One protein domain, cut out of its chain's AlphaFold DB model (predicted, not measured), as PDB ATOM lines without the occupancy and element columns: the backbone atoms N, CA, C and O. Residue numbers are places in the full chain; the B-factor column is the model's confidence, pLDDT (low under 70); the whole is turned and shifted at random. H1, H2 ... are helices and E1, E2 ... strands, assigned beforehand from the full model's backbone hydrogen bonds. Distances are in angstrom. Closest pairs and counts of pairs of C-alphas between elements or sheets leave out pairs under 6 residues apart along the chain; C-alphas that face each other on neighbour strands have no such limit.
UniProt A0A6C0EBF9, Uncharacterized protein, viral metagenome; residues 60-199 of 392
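What this domain is: This is residues 60 to 199 of the 392 residues of an uncharacterized protein of viral metagenome (UniProt A0A6C0EBF9). A small three-stranded sheet, E1 E2 E3, makes one side of the domain and a long helical hairpin, H3 and H4, makes the other, with the short helices H1 and H2 between; H3 is over the sheet, and H4, which makes the longest axis, packs on E5 of a separate strand hairpin, E4 and E5. The end of H4 and the residues after it, 193 to 199, stick out. The printed part has 140 residues with four named helices and five named strands, in the order E1 E2 E3 H1 H2 E4 E5 H3 H4, and both sheets are antiparallel. The class is mixed, helices and strands; the whole is compact, with a radius of gyration of the C-alphas of 15.6 A, yet elongated, spanning 53 by 33 by 29 A.

Where its parts are: Find C-alpha 60 at (-30.065, -37.249, -30.095), where E1, residues 60 to 63, begins. E2 is residues 68 to 72 and E3 residues 78 to 83, 15.0 A long. H1 is residues 84 to 90 and H2 residues 106 to 113. E4, residues 115 to 120, and E5, residues 123 to 128, measure 15.8 A and 16.5 A. H3, residues 140 to 155, runs 22.7 A from (-18.182, -32.851, -31.425). H4, residues 165 to 195, runs 45.2 A from (-33.322, -4.470, -41.577) to (-7.415, -36.724, -23.327).

How they stand to each other: Begin with E1 E2 E3, a meander, each strand the antiparallel neighbour of the one before: look at N 61 and O 70, 2.9 A apart, and N 69 and O 82, 2.9 A. H2 and H3 are on the same face of this sheet, two layers. H2 stands up from the sheet over E3, its height 8.1 A; the closest C-alphas of E3 and H2, Phe 82 and Ala 106, are 4.9 A apart. H3 is over E1 and E2 at a height of 10.7 A. H1 only grazes the sheet; it touches H2, about perpendicular at 90 degrees, closest at the C-alphas of Tyr 90 and Glu 107, 6.9 A. H3 and H4 form a helical hairpin and touch, at a shallow tilt of 21 degrees, opposite ways, closest at C-alphas Ile 140 and Ile 185, 6.0 A. In the hairpin E4 and E5, N 118 and O 125 are 2.9 A apart. The closest C-alphas of E5 and H4, Ile 126 and Leu 177, are 6.9 A apart. Every O i to N i+4 pair is within hydrogen-bond range in H1, H2, H3 and H4.

The domain as a whole: The farthest C-alphas, Asn 164 and Asn 198, are 53.0 A apart. The printed part has no cut. The long links are H1 to H2 and E5 to H3. Residues 155 to 163 are under pLDDT 70.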
ATOM      1  N   VAL A  60     -29.635 -38.248 -29.105       91.44
ATOM      2  CA  VAL A  60     -30.065 -37.249 -30.095       91.44
ATOM      3  C   VAL A  60     -30.003 -37.823 -31.505       91.44
ATOM      4  O   VAL A  60     -28.939 -38.206 -31.995       91.44
ATOM      5  N   VAL A  61     -31.163 -37.878 -32.156       92.62
ATOM      6  CA  VAL A  61     -31.324 -38.325 -33.544       92.62
ATOM      7  C   VAL A  61     -31.513 -37.099 -34.428       92.62
ATOM      8  O   VAL A  61     -32.300 -36.213 -34.101       92.62
ATOM      9  N   ARG A  62     -30.782 -37.043 -35.540       93.44
ATOM     10  CA  ARG A  62     -30.865 -35.972 -36.533       93.44
ATOM     11  C   ARG A  62     -31.604 -36.477 -37.766       93.44
ATOM     12  O   ARG A  62     -31.308 -37.566 -38.248       93.44
ATOM     13  N   GLU A  63     -32.517 -35.665 -38.276       93.19
ATOM     14  CA  GLU A  63     -33.310 -35.905 -39.483       93.19
ATOM     15  C   GLU A  63     -32.896 -34.856 -40.529       93.19
ATOM     16  O   GLU A  63     -33.356 -33.710 -40.463       93.19
ATOM     17  N   PRO A  64     -31.968 -35.195 -41.452       85.62
ATOM     18  CA  PRO A  64     -31.291 -34.203 -42.292       85.62
ATOM     19  C   PRO A  64     -32.212 -33.477 -43.275       85.62
ATOM     20  O   PRO A  64     -31.976 -32.313 -43.581       85.62
ATOM     21  N   GLU A  65     -33.241 -34.163 -43.775       85.75
ATOM     22  CA  GLU A  65     -34.180 -33.638 -44.778       85.75
ATOM     23  C   GLU A  65     -35.115 -32.571 -44.194       85.75
ATOM     24  O   GLU A  65     -35.517 -31.640 -44.887       85.75
ATOM     25  N   GLU A  66     -35.416 -32.675 -42.899       85.62
ATOM     26  CA  GLU A  66     -36.334 -31.786 -42.180       85.62
ATOM     27  C   GLU A  66     -35.599 -30.764 -41.297       85.62
ATOM     28  O   GLU A  66     -36.238 -30.025 -40.544       85.62
ATOM     29  N   TYR A  67     -34.258 -30.742 -41.347       91.31
ATOM     30  CA  TYR A  67     -33.395 -29.939 -40.471       91.31
ATOM     31  C   TYR A  67     -33.781 -30.066 -38.982       91.31
ATOM     32  O   TYR A  67     -33.815 -29.074 -38.243       91.31
ATOM     33  N   ARG A  68     -34.126 -31.289 -38.550       94.62
ATOM     34  CA  ARG A  68     -34.758 -31.572 -37.253       94.62
ATOM     35  C   ARG A  68     -33.874 -32.432 -36.354       94.62
ATOM     36  O   ARG A  68     -33.196 -33.352 -36.806       94.62
ATOM     37  N   TYR A  69     -33.923 -32.146 -35.058       95.81
ATOM     38  CA  TYR A  69     -33.235 -32.880 -34.004       95.81
ATOM     39  C   TYR A  69     -34.266 -33.394 -33.001       95.81
ATOM     40  O   TYR A  69     -35.058 -32.617 -32.468       95.81
ATOM     41  N   ARG A  70     -34.257 -34.704 -32.740       94.94
ATOM     42  CA  ARG A  70     -35.129 -35.370 -31.762       94.94
ATOM     43  C   ARG A  70     -34.328 -35.814 -30.551       94.94
ATOM     44  O   ARG A  70     -33.301 -36.478 -30.698       94.94
ATOM     45  N   PHE A  71     -34.816 -35.457 -29.369       93.94
ATOM     46  CA  PHE A  71     -34.182 -35.742 -28.090       93.94
ATOM     47  C   PHE A  71     -34.937 -36.870 -27.401       93.94
ATOM     48  O   PHE A  71     -36.162 -36.843 -27.309       93.94
ATOM     49  N   TYR A  72     -34.198 -37.846 -26.889       93.19
ATOM     50  CA  TYR A  72     -34.729 -38.961 -26.117       93.19
ATOM     51  C   TYR A  72     -33.948 -39.090 -24.813       93.19
ATOM     52  O   TYR A  72     -32.737 -38.853 -24.791       93.19
ATOM     53  N   ASN A  73     -34.617 -39.493 -23.735       89.50
ATOM     54  CA  ASN A  73     -33.926 -39.899 -22.514       89.50
ATOM     55  C   ASN A  73     -33.320 -41.307 -22.662       89.50
ATOM     56  O   ASN A  73     -33.506 -41.983 -23.678       89.50
ATOM     57  N   VAL A  74     -32.618 -41.761 -21.625       85.25
ATOM     58  CA  VAL A  74     -31.990 -43.095 -21.570       85.25
ATOM     59  C   VAL A  74     -32.983 -44.243 -21.783       85.25
ATOM     60  O   VAL A  74     -32.631 -45.251 -22.387       85.25
ATOM     61  N   ASN A  75     -34.238 -44.057 -21.365       87.94
ATOM     62  CA  ASN A  75     -35.317 -45.040 -21.510       87.94
ATOM     63  C   ASN A  75     -35.984 -45.005 -22.903       87.94
ATOM     64  O   ASN A  75     -36.943 -45.733 -23.148       87.94
ATOM     65  N   GLY A  76     -35.514 -44.150 -23.819       85.62
ATOM     66  CA  GLY A  76     -36.066 -44.002 -25.167       85.62
ATOM     67  C   GLY A  76     -37.360 -43.183 -25.251       85.62
ATOM     68  O   GLY A  76     -37.937 -43.076 -26.333       85.62
ATOM     69  N   HIS A  77     -37.820 -42.571 -24.155       90.38
ATOM     70  CA  HIS A  77     -38.946 -41.638 -24.193       90.38
ATOM     71  C   HIS A  77     -38.513 -40.314 -24.829       90.38
ATOM     72  O   HIS A  77     -37.431 -39.802 -24.540       90.38
ATOM     73  N   SER A  78     -39.363 -39.753 -25.692       91.50
ATOM     74  CA  SER A  78     -39.098 -38.465 -26.338       91.50
ATOM     75  C   SER A  78     -39.136 -37.328 -25.316       91.50
ATOM     76  O   SER A  78     -40.132 -37.153 -24.617       91.50
ATOM     77  N   LEU A  79     -38.061 -36.545 -25.271       90.44
ATOM     78  CA  LEU A  79     -37.963 -35.271 -24.555       90.44
ATOM     79  C   LEU A  79     -38.499 -34.103 -25.400       90.44
ATOM     80  O   LEU A  79     -38.716 -33.011 -24.885       90.44
ATOM     81  N   GLY A  80     -38.707 -34.334 -26.699       92.19
ATOM     82  CA  GLY A  80     -39.185 -33.352 -27.667       92.19
ATOM     83  C   GLY A  80     -38.244 -33.204 -28.861       92.19
ATOM     84  O   GLY A  80     -37.332 -34.007 -29.083       92.19
ATOM     85  N   THR A  81     -38.492 -32.174 -29.668       94.75
ATOM     86  CA  THR A  81     -37.771 -31.931 -30.923       94.75
ATOM     87  C   THR A  81     -37.585 -30.438 -31.167       94.75
ATOM     88  O   THR A  81     -38.482 -29.666 -30.835       94.75
ATOM     89  N   PHE A  82     -36.507 -30.046 -31.845       95.88
ATOM     90  CA  PHE A  82     -36.392 -28.713 -32.446       95.88
ATOM     91  C   PHE A  82     -35.969 -28.807 -33.917       95.88
ATOM     92  O   PHE A  82     -35.405 -29.809 -34.359       95.88
ATOM     93  N   THR A  83     -36.230 -27.745 -34.675       95.19
ATOM     94  CA  THR A  83     -35.791 -27.565 -36.067       95.19
ATOM     95  C   THR A  83     -34.879 -26.342 -36.196       95.19
ATOM     96  O   THR A  83     -34.946 -25.424 -35.375       95.19
ATOM     97  N   ILE A  84     -34.034 -26.283 -37.228       94.75
ATOM     98  CA  ILE A  84     -33.172 -25.110 -37.472       94.75
ATOM     99  C   ILE A  84     -33.959 -23.781 -37.574       94.75
ATOM    100  O   ILE A  84     -33.528 -22.820 -36.936       94.75
ATOM    101  N   PRO A  85     -35.125 -23.691 -38.252       92.31
ATOM    102  CA  PRO A  85     -35.964 -22.490 -38.212       92.31
ATOM    103  C   PRO A  85     -36.371 -22.069 -36.790       92.31
ATOM    104  O   PRO A  85     -36.320 -20.884 -36.469       92.31
ATOM    105  N   GLN A  86     -36.716 -23.021 -35.912       94.56
ATOM    106  CA  GLN A  86     -37.046 -22.733 -34.507       94.56
ATOM    107  C   GLN A  86     -35.830 -22.251 -33.712       94.56
ATOM    108  O   GLN A  86     -35.967 -21.331 -32.913       94.56
ATOM    109  N   LEU A  87     -34.636 -22.805 -33.958       95.56
ATOM    110  CA  LEU A  87     -33.389 -22.294 -33.375       95.56
ATOM    111  C   LEU A  87     -33.111 -20.854 -33.827       95.56
ATOM    112  O   LEU A  87     -32.782 -20.006 -33.003       95.56
ATOM    113  N   ILE A  88     -33.297 -20.550 -35.113       93.12
ATOM    114  CA  ILE A  88     -33.088 -19.200 -35.652       93.12
ATOM    115  C   ILE A  88     -34.132 -18.214 -35.106       93.12
ATOM    116  O   ILE A  88     -33.776 -17.077 -34.804       93.12
ATOM    117  N   LYS A  89     -35.387 -18.638 -34.909       92.31
ATOM    118  CA  LYS A  89     -36.422 -17.840 -34.230       92.31
ATOM    119  C   LYS A  89     -36.107 -17.645 -32.741       92.31
ATOM    120  O   LYS A  89     -36.262 -16.537 -32.245       92.31
ATOM    121  N   TYR A  90     -35.582 -18.655 -32.050       94.50
ATOM    122  CA  TYR A  90     -35.147 -18.546 -30.652       94.50
ATOM    123  C   TYR A  90     -34.010 -17.529 -30.457       94.50
ATOM    124  O   TYR A  90     -34.076 -16.715 -29.543       94.50
ATOM    125  N   ILE A  91     -33.019 -17.486 -31.358       93.88
ATOM    126  CA  ILE A  91     -31.969 -16.447 -31.336       93.88
ATOM    127  C   ILE A  91     -32.399 -15.103 -31.966       93.88
ATOM    128  O   ILE A  91     -31.576 -14.199 -32.084       93.88
ATOM    129  N   ASN A  92     -33.667 -14.959 -32.376       90.62
ATOM    130  CA  ASN A  92     -34.259 -13.736 -32.940       90.62
ATOM    131  C   ASN A  92     -35.749 -13.584 -32.535       90.62
ATOM    132  O   ASN A  92     -36.620 -13.564 -33.420       90.62
ATOM    133  N   PRO A  93     -36.080 -13.492 -31.228       86.81
ATOM    134  CA  PRO A  93     -37.461 -13.516 -30.737       86.81
ATOM    135  C   PRO A  93     -38.336 -12.432 -31.382       86.81
ATOM    136  O   PRO A  93     -39.411 -12.747 -31.893       86.81
ATOM    137  N   GLU A  94     -37.828 -11.205 -31.512       85.62
ATOM    138  CA  GLU A  94     -38.571 -10.056 -32.056       85.62
ATOM    139  C   GLU A  94     -38.738 -10.044 -33.587       85.62
ATOM    140  O   GLU A  94     -39.446  -9.197 -34.135       85.62
ATOM    141  N   SER A  95     -38.136 -11.000 -34.309       84.94
ATOM    142  CA  SER A  95     -38.216 -11.048 -35.773       84.94
ATOM    143  C   SER A  95     -39.656 -11.223 -36.272       84.94
ATOM    144  O   SER A  95     -40.292 -12.257 -36.011       84.94
ATOM    145  N   GLN A  96     -40.132 -10.257 -37.069       82.38
ATOM    146  CA  GLN A  96     -41.445 -10.319 -37.717       82.38
ATOM    147  C   GLN A  96     -41.455 -11.307 -38.891       82.38
ATOM    148  O   GLN A  96     -42.446 -12.006 -39.096       82.38
ATOM    149  N   ILE A  97     -40.335 -11.433 -39.612       81.12
ATOM    150  CA  ILE A  97     -40.159 -12.393 -40.720       81.12
ATOM    151  C   ILE A  97     -40.420 -13.831 -40.237       81.12
ATOM    152  O   ILE A  97     -41.103 -14.617 -40.892       81.12
ATOM    153  N   LEU A  98     -39.930 -14.152 -39.039       84.06
ATOM    154  CA  LEU A  98     -40.005 -15.480 -38.431       84.06
ATOM    155  C   LEU A  98     -41.244 -15.665 -37.527       84.06
ATOM    156  O   LEU A  98     -41.320 -16.631 -36.772       84.06
ATOM    157  N   LYS A  99     -42.229 -14.753 -37.568       84.44
ATOM    158  CA  LYS A  99     -43.429 -14.773 -36.702       84.44
ATOM    159  C   LYS A  99     -44.323 -16.006 -36.886       84.44
ATOM    160  O   LYS A  99     -45.053 -16.365 -35.973       84.44
ATOM    161  N   HIS A 100     -44.255 -16.650 -38.049       85.75
ATOM    162  CA  HIS A 100     -45.009 -17.863 -38.376       85.75
ATOM    163  C   HIS A 100     -44.374 -19.156 -37.824       85.75
ATOM    164  O   HIS A 100     -44.943 -20.231 -37.992       85.75
ATOM    165  N   ILE A 101     -43.193 -19.074 -37.199       87.56
ATOM    166  CA  ILE A 101     -42.481 -20.222 -36.630       87.56
ATOM    167  C   ILE A 101     -42.812 -20.318 -35.139       87.56
ATOM    168  O   ILE A 101     -42.355 -19.507 -34.332       87.56
ATOM    169  N   GLU A 102     -43.580 -21.338 -34.764       89.00
ATOM    170  CA  GLU A 102     -43.874 -21.637 -33.364       89.00
ATOM    171  C   GLU A 102     -42.665 -22.298 -32.683       89.00
ATOM    172  O   GLU A 102     -42.205 -23.365 -33.094       89.00
ATOM    173  N   ILE A 103     -42.149 -21.675 -31.618       89.00
ATOM    174  CA  ILE A 103     -41.064 -22.247 -30.802       89.00
ATOM    175  C   ILE A 103     -41.605 -23.404 -29.942       89.00
ATOM    176  O   ILE A 103     -41.086 -24.520 -30.002       89.00
ATOM    177  N   GLY A 104     -42.660 -23.166 -29.154       87.56
ATOM    178  CA  GLY A 104     -43.265 -24.177 -28.281       87.56
ATOM    179  C   GLY A 104     -42.244 -24.867 -27.365       87.56
ATOM    180  O   GLY A 104     -41.408 -24.218 -26.742       87.56
ATOM    181  N   LEU A 105     -42.275 -26.203 -27.319       85.62
ATOM    182  CA  LEU A 105     -41.344 -27.011 -26.516       85.62
ATOM    183  C   LEU A 105     -39.878 -26.946 -26.988       85.62
ATOM    184  O   LEU A 105     -39.000 -27.425 -26.276       85.62
ATOM    185  N   ALA A 106     -39.579 -26.368 -28.159       91.94
ATOM    186  CA  ALA A 106     -38.195 -26.217 -28.593       91.94
ATOM    187  C   ALA A 106     -37.407 -25.285 -27.656       91.94
ATOM    188  O   ALA A 106     -36.224 -25.528 -27.445       91.94
ATOM    189  N   GLU A 107     -38.039 -24.272 -27.049       93.19
ATOM    190  CA  GLU A 107     -37.351 -23.292 -26.192       93.19
ATOM    191  C   GLU A 107     -36.590 -23.956 -25.041       93.19
ATOM    192  O   GLU A 107     -35.416 -23.666 -24.812       93.19
ATOM    193  N   SER A 108     -37.242 -24.892 -24.342       92.25
ATOM    194  CA  SER A 108     -36.654 -25.588 -23.199       92.25
ATOM    195  C   SER A 108     -35.476 -26.464 -23.620       92.25
ATOM    196  O   SER A 108     -34.440 -26.438 -22.961       92.25
ATOM    197  N   LEU A 109     -35.588 -27.173 -24.749       93.25
ATOM    198  CA  LEU A 109     -34.506 -27.991 -25.303       93.25
ATOM    199  C   LEU A 109     -33.321 -27.144 -25.775       93.25
ATOM    200  O   LEU A 109     -32.171 -27.500 -25.516       93.25
ATOM    201  N   LEU A 110     -33.587 -26.022 -26.449       95.00
ATOM    202  CA  LEU A 110     -32.552 -25.099 -26.912       95.00
ATOM    203  C   LEU A 110     -31.804 -24.485 -25.726       95.00
ATOM    204  O   LEU A 110     -30.573 -24.532 -25.703       95.00
ATOM    205  N   LYS A 111     -32.534 -24.017 -24.709       94.12
ATOM    206  CA  LYS A 111     -31.957 -23.448 -23.488       94.12
ATOM    207  C   LYS A 111     -31.170 -24.472 -22.671       94.12
ATOM    208  O   LYS A 111     -30.080 -24.171 -22.202       94.12
ATOM    209  N   GLN A 112     -31.695 -25.689 -22.512       92.50
ATOM    210  CA  GLN A 112     -31.055 -26.737 -21.712       92.50
ATOM    211  C   GLN A 112     -29.826 -27.345 -22.406       92.50
ATOM    212  O   GLN A 112     -28.845 -27.667 -21.738       92.50
ATOM    213  N   TYR A 113     -29.865 -27.520 -23.733       93.44
ATOM    214  CA  TYR A 113     -28.862 -28.315 -24.446       93.44
ATOM    215  C   TYR A 113     -28.004 -27.550 -25.460       93.44
ATOM    216  O   TYR A 113     -26.991 -28.104 -25.891       93.44
ATOM    217  N   ILE A 114     -28.344 -26.319 -25.858       95.25
ATOM    218  CA  ILE A 114     -27.648 -25.609 -26.948       95.25
ATOM    219  C   ILE A 114     -27.135 -24.237 -26.513       95.25
ATOM    220  O   ILE A 114     -25.916 -24.047 -26.440       95.25
ATOM    221  N   CYS A 115     -28.016 -23.278 -26.240       95.88
ATOM    222  CA  CYS A 115     -27.622 -21.911 -25.920       95.88
ATOM    223  C   CYS A 115     -28.659 -21.153 -25.095       95.88
ATOM    224  O   CYS A 115     -29.854 -21.396 -25.193       95.88
ATOM    225  N   GLU A 116     -28.174 -20.178 -24.333       94.69
ATOM    226  CA  GLU A 116     -28.977 -19.128 -23.716       94.69
ATOM    227  C   GLU A 116     -28.835 -17.840 -24.534       94.69
ATOM    228  O   GLU A 116     -27.761 -17.538 -25.067       94.69
ATOM    229  N   THR A 117     -29.911 -17.063 -24.606       93.00
ATOM    230  CA  THR A 117     -29.953 -15.747 -25.251       93.00
ATOM    231  C   THR A 117     -30.236 -14.671 -24.213       93.00
ATOM    232  O   THR A 117     -31.143 -14.824 -23.395       93.00
ATOM    233  N   PHE A 118     -29.491 -13.569 -24.270       90.50
ATOM    234  CA  PHE A 118     -29.665 -12.417 -23.386       90.50
ATOM    235  C   PHE A 118     -29.829 -11.150 -24.217       90.50
ATOM    236  O   PHE A 118     -29.063 -10.923 -25.153       90.50
ATOM    237  N   GLU A 119     -30.795 -10.308 -23.872       87.75
ATOM    238  CA  GLU A 119     -30.888  -8.973 -24.455       87.75
ATOM    239  C   GLU A 119     -29.871  -8.041 -23.796       87.75
ATOM    240  O   GLU A 119     -29.700  -8.023 -22.577       87.75
ATOM    241  N   THR A 120     -29.173  -7.261 -24.618       86.38
ATOM    242  CA  THR A 120     -28.210  -6.251 -24.173       86.38
ATOM    243  C   THR A 120     -28.469  -4.938 -24.919       86.38
ATOM    244  O   THR A 120     -29.053  -4.960 -26.006       86.38
ATOM    245  N   PRO A 121     -27.955  -3.788 -24.441       80.69
ATOM    246  CA  PRO A 121     -28.052  -2.518 -25.171       80.69
ATOM    247  C   PRO A 121     -27.413  -2.528 -26.573       80.69
ATOM    248  O   PRO A 121     -27.604  -1.588 -27.337       80.69
ATOM    249  N   LYS A 122     -26.629  -3.564 -26.910       76.62
ATOM    250  CA  LYS A 122     -25.983  -3.760 -28.217       76.62
ATOM    251  C   LYS A 122     -26.683  -4.818 -29.087       76.62
ATOM    252  O   LYS A 122     -26.151  -5.178 -30.132       76.62
ATOM    253  N   GLY A 123     -27.845  -5.322 -28.663       82.00
ATOM    254  CA  GLY A 123     -28.574  -6.418 -29.305       82.00
ATOM    255  C   GLY A 123     -28.504  -7.725 -28.513       82.00
ATOM    256  O   GLY A 123     -28.190  -7.734 -27.321       82.00
ATOM    257  N   ILE A 124     -28.811  -8.841 -29.173       87.50
ATOM    258  CA  ILE A 124     -28.868 -10.165 -28.545       87.50
ATOM    259  C   ILE A 124     -27.451 -10.732 -28.379       87.50
ATOM    260  O   ILE A 124     -26.648 -10.741 -29.313       87.50
ATOM    261  N   GLN A 125     -27.154 -11.240 -27.185       91.31
ATOM    262  CA  GLN A 125     -25.954 -12.009 -26.888       91.31
ATOM    263  C   GLN A 125     -26.303 -13.496 -26.794       91.31
ATOM    264  O   GLN A 125     -27.085 -13.908 -25.937       91.31
ATOM    265  N   ILE A 126     -25.683 -14.311 -27.650       94.31
ATOM    266  CA  ILE A 126     -25.821 -15.771 -27.631       94.31
ATOM    267  C   ILE A 126     -24.685 -16.380 -26.795       94.31
ATOM    268  O   ILE A 126     -23.506 -16.126 -27.040       94.31
ATOM    269  N   LYS A 127     -25.028 -17.232 -25.826       95.25
ATOM    270  CA  LYS A 127     -24.086 -17.975 -24.976       95.25
ATOM    271  C   LYS A 127     -24.325 -19.474 -25.147       95.25
ATOM    272  O   LYS A 127     -25.372 -19.980 -24.761       95.25
ATOM    273  N   LEU A 128     -23.361 -20.200 -25.711       96.00
ATOM    274  CA  LEU A 128     -23.460 -21.661 -25.821       96.00
ATOM    275  C   LEU A 128     -23.324 -22.333 -24.447       96.00
ATOM    276  O   LEU A 128     -22.447 -21.959 -23.665       96.00
ATOM    277  N   ILE A 129     -24.127 -23.369 -24.198       94.50
ATOM    278  CA  ILE A 129     -24.014 -24.214 -23.000       94.50
ATOM    279  C   ILE A 129     -22.654 -24.933 -22.991       94.50
ATOM    280  O   ILE A 129     -22.081 -25.255 -24.047       94.50
ATOM    281  N   THR A 130     -22.079 -25.170 -21.807       90.19
ATOM    282  CA  THR A 130     -20.778 -25.848 -21.705       90.19
ATOM    283  C   THR A 130     -20.877 -27.321 -22.120       90.19
ATOM    284  O   THR A 130     -21.954 -27.892 -22.260       90.19
ATOM    285  N   HIS A 131     -19.729 -27.951 -22.389       86.88
ATOM    286  CA  HIS A 131     -19.682 -29.375 -22.757       86.88
ATOM    287  C   HIS A 131     -19.893 -30.307 -21.548       86.88
ATOM    288  O   HIS A 131     -19.991 -31.516 -21.715       86.88
ATOM    289  N   ILE A 132     -19.921 -29.734 -20.340       87.06
ATOM    290  CA  ILE A 132     -20.103 -30.427 -19.061       87.06
ATOM    291  C   ILE A 132     -21.596 -30.458 -18.695       87.06
ATOM    292  O   ILE A 132     -22.089 -31.452 -18.169       87.06
ATOM    293  N   GLU A 133     -22.313 -29.369 -18.984       88.56
ATOM    294  CA  GLU A 133     -23.740 -29.200 -18.676       88.56
ATOM    295  C   GLU A 133     -24.655 -29.824 -19.739       88.56
ATOM    296  O   GLU A 133     -25.698 -30.375 -19.398       88.56
ATOM    297  N   SER A 134     -24.267 -29.768 -21.020       90.94
ATOM    298  CA  SER A 134     -25.044 -30.339 -22.126       90.94
ATOM    299  C   SER A 134     -24.294 -31.491 -22.805       90.94
ATOM    300  O   SER A 134     -23.231 -31.257 -23.388       90.94
ATOM    301  N   PRO A 135     -24.873 -32.709 -22.842       89.19
ATOM    302  CA  PRO A 135     -24.293 -33.832 -23.578       89.19
ATOM    303  C   PRO A 135     -24.261 -33.571 -25.091       89.19
ATOM    304  O   PRO A 135     -23.310 -33.951 -25.767       89.19
ATOM    305  N   PHE A 136     -25.258 -32.850 -25.620       92.19
ATOM    306  CA  PHE A 136     -25.296 -32.438 -27.027       92.19
ATOM    307  C   PHE A 136     -24.114 -31.522 -27.380       92.19
ATOM    308  O   PHE A 136     -23.492 -31.689 -28.422       92.19
ATOM    309  N   MET A 137     -23.768 -30.587 -26.489       93.56
ATOM    310  CA  MET A 137     -22.613 -29.695 -26.650       93.56
ATOM    311  C   MET A 137     -21.279 -30.321 -26.206       93.56
ATOM    312  O   MET A 137     -20.254 -29.635 -26.242       93.56
ATOM    313  N   GLY A 138     -21.284 -31.586 -25.775       88.25
ATOM    314  CA  GLY A 138     -20.093 -32.414 -25.573       88.25
ATOM    315  C   GLY A 138     -19.737 -33.274 -26.789       88.25
ATOM    316  O   GLY A 138     -18.559 -33.531 -27.029       88.25
ATOM    317  N   ASP A 139     -20.726 -33.665 -27.594       90.06
ATOM    318  CA  ASP A 139     -20.521 -34.448 -28.813       90.06
ATOM    319  C   ASP A 139     -20.074 -33.548 -29.984       90.06
ATOM    320  O   ASP A 139     -20.862 -32.821 -30.597       90.06
ATOM    321  N   ILE A 140     -18.784 -33.621 -30.325       89.94
ATOM    322  CA  ILE A 140     -18.182 -32.851 -31.425       89.94
ATOM    323  C   ILE A 140     -18.847 -33.119 -32.785       89.94
ATOM    324  O   ILE A 140     -18.926 -32.206 -33.608       89.94
ATOM    325  N   VAL A 141     -19.367 -34.330 -33.021       90.00
ATOM    326  CA  VAL A 141     -20.068 -34.677 -34.263       90.00
ATOM    327  C   VAL A 141     -21.419 -33.970 -34.298       90.00
ATOM    328  O   VAL A 141     -21.741 -33.353 -35.309       90.00
ATOM    329  N   LYS A 142     -22.174 -33.958 -33.192       92.44
ATOM    330  CA  LYS A 142     -23.470 -33.252 -33.112       92.44
ATOM    331  C   LYS A 142     -23.325 -31.742 -33.267       92.44
ATOM    332  O   LYS A 142     -24.111 -31.129 -33.988       92.44
ATOM    333  N   VAL A 143     -22.296 -31.142 -32.666       94.38
ATOM    334  CA  VAL A 143     -22.003 -29.707 -32.837       94.38
ATOM    335  C   VAL A 143     -21.605 -29.389 -34.290       94.38
ATOM    336  O   VAL A 143     -22.031 -28.369 -34.835       94.38
ATOM    337  N   LEU A 144     -20.842 -30.269 -34.952       93.12
ATOM    338  CA  LEU A 144     -20.475 -30.121 -36.365       93.12
ATOM    339  C   LEU A 144     -21.673 -30.302 -37.313       93.12
ATOM    340  O   LEU A 144     -21.808 -29.546 -38.276       93.12
ATOM    341  N   GLU A 145     -22.555 -31.270 -37.047       94.00
ATOM    342  CA  GLU A 145     -23.824 -31.439 -37.764       94.00
ATOM    343  C   GLU A 145     -24.695 -30.180 -37.651       94.00
ATOM    344  O   GLU A 145     -25.132 -29.654 -38.676       94.00
ATOM    345  N   LEU A 146     -24.853 -29.641 -36.436       96.00
ATOM    346  CA  LEU A 146     -25.621 -28.421 -36.185       96.00
ATOM    347  C   LEU A 146     -25.051 -27.217 -36.945       96.00
ATOM    348  O   LEU A 146     -25.799 -26.502 -37.610       96.00
ATOM    349  N   TYR A 147     -23.728 -27.015 -36.902       95.25
ATOM    350  CA  TYR A 147     -23.065 -25.972 -37.690       95.25
ATOM    351  C   TYR A 147     -23.376 -26.111 -39.191       95.25
ATOM    352  O   TYR A 147     -23.730 -25.130 -39.849       95.25
ATOM    353  N   ASN A 148     -23.255 -27.325 -39.740       92.94
ATOM    354  CA  ASN A 148     -23.461 -27.568 -41.167       92.94
ATOM    355  C   ASN A 148     -24.920 -27.331 -41.586       92.94
ATOM    356  O   ASN A 148     -25.153 -26.810 -42.677       92.94
ATOM    357  N   ASP A 149     -25.884 -27.674 -40.733       93.44
ATOM    358  CA  ASP A 149     -27.310 -27.469 -40.996       93.44
ATOM    359  C   ASP A 149     -27.713 -25.994 -40.932       93.44
ATOM    360  O   ASP A 149     -28.406 -25.520 -41.832       93.44
ATOM    361  N   ILE A 150     -27.216 -25.239 -39.944       93.12
ATOM    362  CA  ILE A 150     -27.403 -23.780 -39.882       93.12
ATOM    363  C   ILE A 150     -26.811 -23.125 -41.137       93.12
ATOM    364  O   ILE A 150     -27.467 -22.300 -41.767       93.12
ATOM    365  N   ASN A 151     -25.594 -23.518 -41.530       89.56
ATOM    366  CA  ASN A 151     -24.924 -22.984 -42.716       89.56
ATOM    367  C   ASN A 151     -25.685 -23.298 -44.017       89.56
ATOM    368  O   ASN A 151     -25.853 -22.420 -44.862       89.56
ATOM    369  N   ARG A 152     -26.196 -24.527 -44.175       87.00
ATOM    370  CA  ARG A 152     -27.045 -24.903 -45.320       87.00
ATOM    371  C   ARG A 152     -28.334 -24.091 -45.348       87.00
ATOM    372  O   ARG A 152     -28.650 -23.519 -46.385       87.00
ATOM    373  N   TYR A 153     -29.030 -23.980 -44.220       82.88
ATOM    374  CA  TYR A 153     -30.268 -23.208 -44.137       82.88
ATOM    375  C   TYR A 153     -30.052 -21.725 -44.487       82.88
ATOM    376  O   TYR A 153     -30.819 -21.168 -45.269       82.88
ATOM    377  N   SER A 154     -28.962 -21.103 -44.012       70.94
ATOM    378  CA  SER A 154     -28.624 -19.713 -44.370       70.94
ATOM    379  C   SER A 154     -28.300 -19.500 -45.856       70.94
ATOM    380  O   SER A 154     -28.456 -18.387 -46.347       70.94
ATOM    381  N   LEU A 155     -27.875 -20.544 -46.578       61.75
ATOM    382  CA  LEU A 155     -27.532 -20.480 -48.006       61.75
ATOM    383  C   LEU A 155     -28.722 -20.756 -48.945       61.75
ATOM    384  O   LEU A 155     -28.625 -20.470 -50.134       61.75
ATOM    385  N   ILE A 156     -29.828 -21.321 -48.445       57.16
ATOM    386  CA  ILE A 156     -30.953 -21.833 -49.261       57.16
ATOM    387  C   ILE A 156     -32.077 -20.783 -49.472       57.16
ATOM    388  O   ILE A 156     -33.138 -21.081 -50.010       57.16
ATOM    389  N   GLY A 157     -31.836 -19.513 -49.131       54.97
ATOM    390  CA  GLY A 157     -32.590 -18.380 -49.695       54.97
ATOM    391  C   GLY A 157     -33.748 -17.815 -48.865       54.97
ATOM    392  O   GLY A 157     -34.096 -16.652 -49.047       54.97
ATOM    393  N   GLN A 158     -34.281 -18.537 -47.867       56.09
ATOM    394  CA  GLN A 158     -35.383 -18.020 -47.022       56.09
ATOM    395  C   GLN A 158     -35.020 -16.752 -46.213       56.09
ATOM    396  O   GLN A 158     -35.905 -16.063 -45.710       56.09
ATOM    397  N   LEU A 159     -33.726 -16.433 -46.103       57.06
ATOM    398  CA  LEU A 159     -33.182 -15.215 -45.489       57.06
ATOM    399  C   LEU A 159     -32.492 -14.280 -46.502       57.06
ATOM    400  O   LEU A 159     -31.879 -13.298 -46.101       57.06
ATOM    401  N   SER A 160     -32.546 -14.578 -47.801       56.84
ATOM    402  CA  SER A 160     -31.813 -13.838 -48.841       56.84
ATOM    403  C   SER A 160     -32.717 -12.919 -49.666       56.84
ATOM    404  O   SER A 160     -32.272 -11.861 -50.105       56.84
ATOM    405  N   ASP A 161     -33.992 -13.282 -49.826       55.34
ATOM    406  CA  ASP A 161     -34.903 -12.641 -50.788       55.34
ATOM    407  C   ASP A 161     -35.593 -11.360 -50.272       55.34
ATOM    408  O   ASP A 161     -36.344 -10.713 -51.002       55.34
ATOM    409  N   VAL A 162     -35.348 -10.956 -49.018       56.66
ATOM    410  CA  VAL A 162     -35.991  -9.789 -48.391       56.66
ATOM    411  C   VAL A 162     -34.936  -8.817 -47.863       56.66
ATOM    412  O   VAL A 162     -34.386  -9.013 -46.782       56.66
ATOM    413  N   ASN A 163     -34.681  -7.725 -48.589       60.66
ATOM    414  CA  ASN A 163     -33.750  -6.663 -48.178       60.66
ATOM    415  C   ASN A 163     -34.376  -5.728 -47.119       60.66
ATOM    416  O   ASN A 163     -34.623  -4.550 -47.373       60.66
ATOM    417  N   ASN A 164     -34.667  -6.276 -45.937       72.06
ATOM    418  CA  ASN A 164     -35.184  -5.559 -44.770       72.06
ATOM    419  C   ASN A 164     -34.130  -5.536 -43.645       72.06
ATOM    420  O   ASN A 164     -33.239  -6.388 -43.593       72.06
ATOM    421  N   ASN A 165     -34.226  -4.574 -42.726       80.56
ATOM    422  CA  ASN A 165     -33.322  -4.470 -41.577       80.56
ATOM    423  C   ASN A 165     -33.427  -5.698 -40.654       80.56
ATOM    424  O   ASN A 165     -32.391  -6.210 -40.234       80.56
ATOM    425  N   ASP A 166     -34.635  -6.238 -40.443       81.44
ATOM    426  CA  ASP A 166     -34.864  -7.520 -39.755       81.44
ATOM    427  C   ASP A 166     -33.974  -8.639 -40.313       81.44
ATOM    428  O   ASP A 166     -33.315  -9.352 -39.560       81.44
ATOM    429  N   THR A 167     -33.907  -8.773 -41.641       82.94
ATOM    430  CA  THR A 167     -33.114  -9.810 -42.313       82.94
ATOM    431  C   THR A 167     -31.630  -9.688 -41.983       82.94
ATOM    432  O   THR A 167     -30.974 -10.689 -41.698       82.94
ATOM    433  N   LYS A 168     -31.100  -8.458 -41.960       84.19
ATOM    434  CA  LYS A 168     -29.697  -8.189 -41.608       84.19
ATOM    435  C   LYS A 168     -29.400  -8.559 -40.155       84.19
ATOM    436  O   LYS A 168     -28.359  -9.152 -39.890       84.19
ATOM    437  N   ILE A 169     -30.323  -8.269 -39.233       86.88
ATOM    438  CA  ILE A 169     -30.206  -8.640 -37.814       86.88
ATOM    439  C   ILE A 169     -30.204 -10.169 -37.657       86.88
ATOM    440  O   ILE A 169     -29.336 -10.711 -36.973       86.88
ATOM    441  N   ILE A 170     -31.105 -10.879 -38.347       88.38
ATOM    442  CA  ILE A 170     -31.151 -12.349 -38.309       88.38
ATOM    443  C   ILE A 170     -29.855 -12.948 -38.861       88.38
ATOM    444  O   ILE A 170     -29.268 -13.816 -38.219       88.38
ATOM    445  N   LEU A 171     -29.382 -12.477 -40.021       87.69
ATOM    446  CA  LEU A 171     -28.130 -12.943 -40.625       87.69
ATOM    447  C   LEU A 171     -26.924 -12.678 -39.711       87.69
ATOM    448  O   LEU A 171     -26.084 -13.563 -39.558       87.69
ATOM    449  N   TYR A 172     -26.868 -11.519 -39.048       88.88
ATOM    450  CA  TYR A 172     -25.837 -11.202 -38.058       88.88
ATOM    451  C   TYR A 172     -25.856 -12.181 -36.871       88.88
ATOM    452  O   TYR A 172     -24.828 -12.779 -36.550       88.88
ATOM    453  N   ASN A 173     -27.025 -12.423 -36.269       91.00
ATOM    454  CA  ASN A 173     -27.168 -13.350 -35.141       91.00
ATOM    455  C   ASN A 173     -26.879 -14.810 -35.549       91.00
ATOM    456  O   ASN A 173     -26.263 -15.563 -34.793       91.00
ATOM    457  N   VAL A 174     -27.238 -15.212 -36.775       92.19
ATOM    458  CA  VAL A 174     -26.876 -16.521 -37.347       92.19
ATOM    459  C   VAL A 174     -25.362 -16.638 -37.566       92.19
ATOM    460  O   VAL A 174     -24.783 -17.659 -37.188       92.19
ATOM    461  N   ARG A 175     -24.694 -15.602 -38.098       90.94
ATOM    462  CA  ARG A 175     -23.227 -15.566 -38.264       90.94
ATOM    463  C   ARG A 175     -22.516 -15.621 -36.904       90.94
ATOM    464  O   ARG A 175     -21.548 -16.367 -36.751       90.94
ATOM    465  N   GLN A 176     -23.039 -14.922 -35.890       92.06
ATOM    466  CA  GLN A 176     -22.554 -14.991 -34.505       92.06
ATOM    467  C   GLN A 176     -22.674 -16.419 -33.940       92.06
ATOM    468  O   GLN A 176     -21.698 -16.952 -33.408       92.06
ATOM    469  N   LEU A 177     -23.826 -17.080 -34.109       95.19
ATOM    470  CA  LEU A 177     -24.028 -18.471 -33.684       95.19
ATOM    471  C   LEU A 177     -23.071 -19.438 -34.402       95.19
ATOM    472  O   LEU A 177     -22.442 -20.270 -33.750       95.19
ATOM    473  N   GLN A 178     -22.907 -19.308 -35.722       94.69
ATOM    474  CA  GLN A 178     -21.950 -20.100 -36.505       94.69
ATOM    475  C   GLN A 178     -20.516 -19.947 -35.975       94.69
ATOM    476  O   GLN A 178     -19.833 -20.948 -35.754       94.69
ATOM    477  N   TYR A 179     -20.073 -18.714 -35.710       95.50
ATOM    478  CA  TYR A 179     -18.748 -18.422 -35.156       95.50
ATOM    479  C   TYR A 179     -18.546 -19.039 -33.760       95.50
ATOM    480  O   TYR A 179     -17.509 -19.649 -33.481       95.50
ATOM    481  N   LEU A 180     -19.556 -18.946 -32.887       95.69
ATOM    482  CA  LEU A 180     -19.531 -19.573 -31.563       95.69
ATOM    483  C   LEU A 180     -19.450 -21.106 -31.654       95.69
ATOM    484  O   LEU A 180     -18.683 -21.717 -30.908       95.69
ATOM    485  N   LEU A 181     -20.183 -21.730 -32.585       96.62
ATOM    486  CA  LEU A 181     -20.143 -23.180 -32.815       96.62
ATOM    487  C   LEU A 181     -18.780 -23.643 -33.353       96.62
ATOM    488  O   LEU A 181     -18.255 -24.649 -32.881       96.62
ATOM    489  N   LEU A 182     -18.151 -22.898 -34.269       96.25
ATOM    490  CA  LEU A 182     -16.797 -23.215 -34.749       96.25
ATOM    491  C   LEU A 182     -15.754 -23.133 -33.623       96.25
ATOM    492  O   LEU A 182     -14.937 -24.041 -33.465       96.25
ATOM    493  N   ASN A 183     -15.834 -22.105 -32.775       95.12
ATOM    494  CA  ASN A 183     -14.999 -22.000 -31.576       95.12
ATOM    495  C   ASN A 183     -15.267 -23.127 -30.564       95.12
ATOM    496  O   ASN A 183     -14.342 -23.606 -29.904       95.12
ATOM    497  N   LYS A 184     -16.519 -23.580 -30.436       94.19
ATOM    498  CA  LYS A 184     -16.884 -24.733 -29.603       94.19
ATOM    499  C   LYS A 184     -16.260 -26.026 -30.135       94.19
ATOM    500  O   LYS A 184     -15.694 -26.771 -29.340       94.19
ATOM    501  N   ILE A 185     -16.301 -26.255 -31.451       94.88
ATOM    502  CA  ILE A 185     -15.669 -27.406 -32.116       94.88
ATOM    503  C   ILE A 185     -14.158 -27.415 -31.857       94.88
ATOM    504  O   ILE A 185     -13.630 -28.453 -31.475       94.88
ATOM    505  N   LEU A 186     -13.472 -26.269 -31.967       94.62
ATOM    506  CA  LEU A 186     -12.041 -26.166 -31.643       94.62
ATOM    507  C   LEU A 186     -11.741 -26.494 -30.173       94.62
ATOM    508  O   LEU A 186     -10.823 -27.261 -29.888       94.62
ATOM    509  N   LYS A 187     -12.535 -25.967 -29.230       93.12
ATOM    510  CA  LYS A 187     -12.375 -26.264 -27.794       93.12
ATOM    511  C   LYS A 187     -12.598 -27.746 -27.476       93.12
ATOM    512  O   LYS A 187     -11.835 -28.314 -26.699       93.12
ATOM    513  N   LEU A 188     -13.606 -28.373 -28.089       90.62
ATOM    514  CA  LEU A 188     -13.852 -29.815 -27.975       90.62
ATOM    515  C   LEU A 188     -12.708 -30.628 -28.590       90.62
ATOM    516  O   LEU A 188     -12.227 -31.561 -27.959       90.62
ATOM    517  N   ALA A 189     -12.238 -30.256 -29.782       89.62
ATOM    518  CA  ALA A 189     -11.152 -30.960 -30.453       89.62
ATOM    519  C   ALA A 189      -9.859 -30.927 -29.631       89.62
ATOM    520  O   ALA A 189      -9.219 -31.966 -29.477       89.62
ATOM    521  N   ASN A 190      -9.521 -29.777 -29.035       90.06
ATOM    522  CA  ASN A 190      -8.384 -29.670 -28.123       90.06
ATOM    523  C   ASN A 190      -8.570 -30.553 -26.877       90.06
ATOM    524  O   ASN A 190      -7.696 -31.353 -26.566       90.06
ATOM    525  N   TYR A 191      -9.723 -30.467 -26.203       89.00
ATOM    526  CA  TYR A 191     -10.016 -31.265 -25.005       89.00
ATOM    527  C   TYR A 191      -9.936 -32.783 -25.255       89.00
ATOM    528  O   TYR A 191      -9.309 -33.515 -24.484       89.00
ATOM    529  N   ILE A 192     -10.521 -33.266 -26.358       86.88
ATOM    530  CA  ILE A 192     -10.439 -34.681 -26.739       86.88
ATOM    531  C   ILE A 192      -8.987 -35.037 -27.092       86.88
ATOM    532  O   ILE A 192      -8.489 -36.055 -26.620       86.88
ATOM    533  N   SER A 193      -8.282 -34.189 -27.852       87.62
ATOM    534  CA  SER A 193      -6.871 -34.391 -28.219       87.62
ATOM    535  C   SER A 193      -5.952 -34.508 -26.999       87.62
ATOM    536  O   SER A 193      -5.101 -35.396 -26.970       87.62
ATOM    537  N   ASP A 194      -6.135 -33.664 -25.981       86.50
ATOM    538  CA  ASP A 194      -5.393 -33.740 -24.717       86.50
ATOM    539  C   ASP A 194      -5.704 -35.040 -23.959       86.50
ATOM    540  O   ASP A 194      -4.792 -35.693 -23.452       86.50
ATOM    541  N   THR A 195      -6.971 -35.472 -23.964       86.31
ATOM    542  CA  THR A 195      -7.415 -36.724 -23.327       86.31
ATOM    543  C   THR A 195      -6.815 -37.967 -24.001       86.31
ATOM    544  O   THR A 195      -6.381 -38.892 -23.317       86.31
ATOM    545  N   ILE A 196      -6.736 -37.996 -25.338       88.06
ATOM    546  CA  ILE A 196      -6.229 -39.150 -26.113       88.06
ATOM    547  C   ILE A 196      -4.737 -39.044 -26.466       88.06
ATOM    548  O   ILE A 196      -4.207 -39.884 -27.197       88.06
ATOM    549  N   LYS A 197      -4.035 -38.015 -25.973       83.75
ATOM    550  CA  LYS A 197      -2.661 -37.656 -26.367       83.75
ATOM    551  C   LYS A 197      -1.702 -38.846 -26.342       83.75
ATOM    552  O   LYS A 197      -1.022 -39.101 -27.337       83.75
ATOM    553  N   ASN A 198      -1.738 -39.609 -25.250       85.81
ATOM    554  CA  ASN A 198      -0.855 -40.749 -24.988       85.81
ATOM    555  C   ASN A 198      -1.370 -42.083 -25.565       85.81
ATOM    556  O   ASN A 198      -0.627 -43.061 -25.586       85.81
ATOM    557  N   ASP A 199      -2.619 -42.145 -26.039       82.75
ATOM    558  CA  ASP A 199      -3.194 -43.364 -26.608       82.75
ATOM    559  C   ASP A 199      -2.833 -43.485 -28.096       82.75
ATOM    560  O   ASP A 199      -3.298 -42.713 -28.938       82.75
TER     561      ASP A 199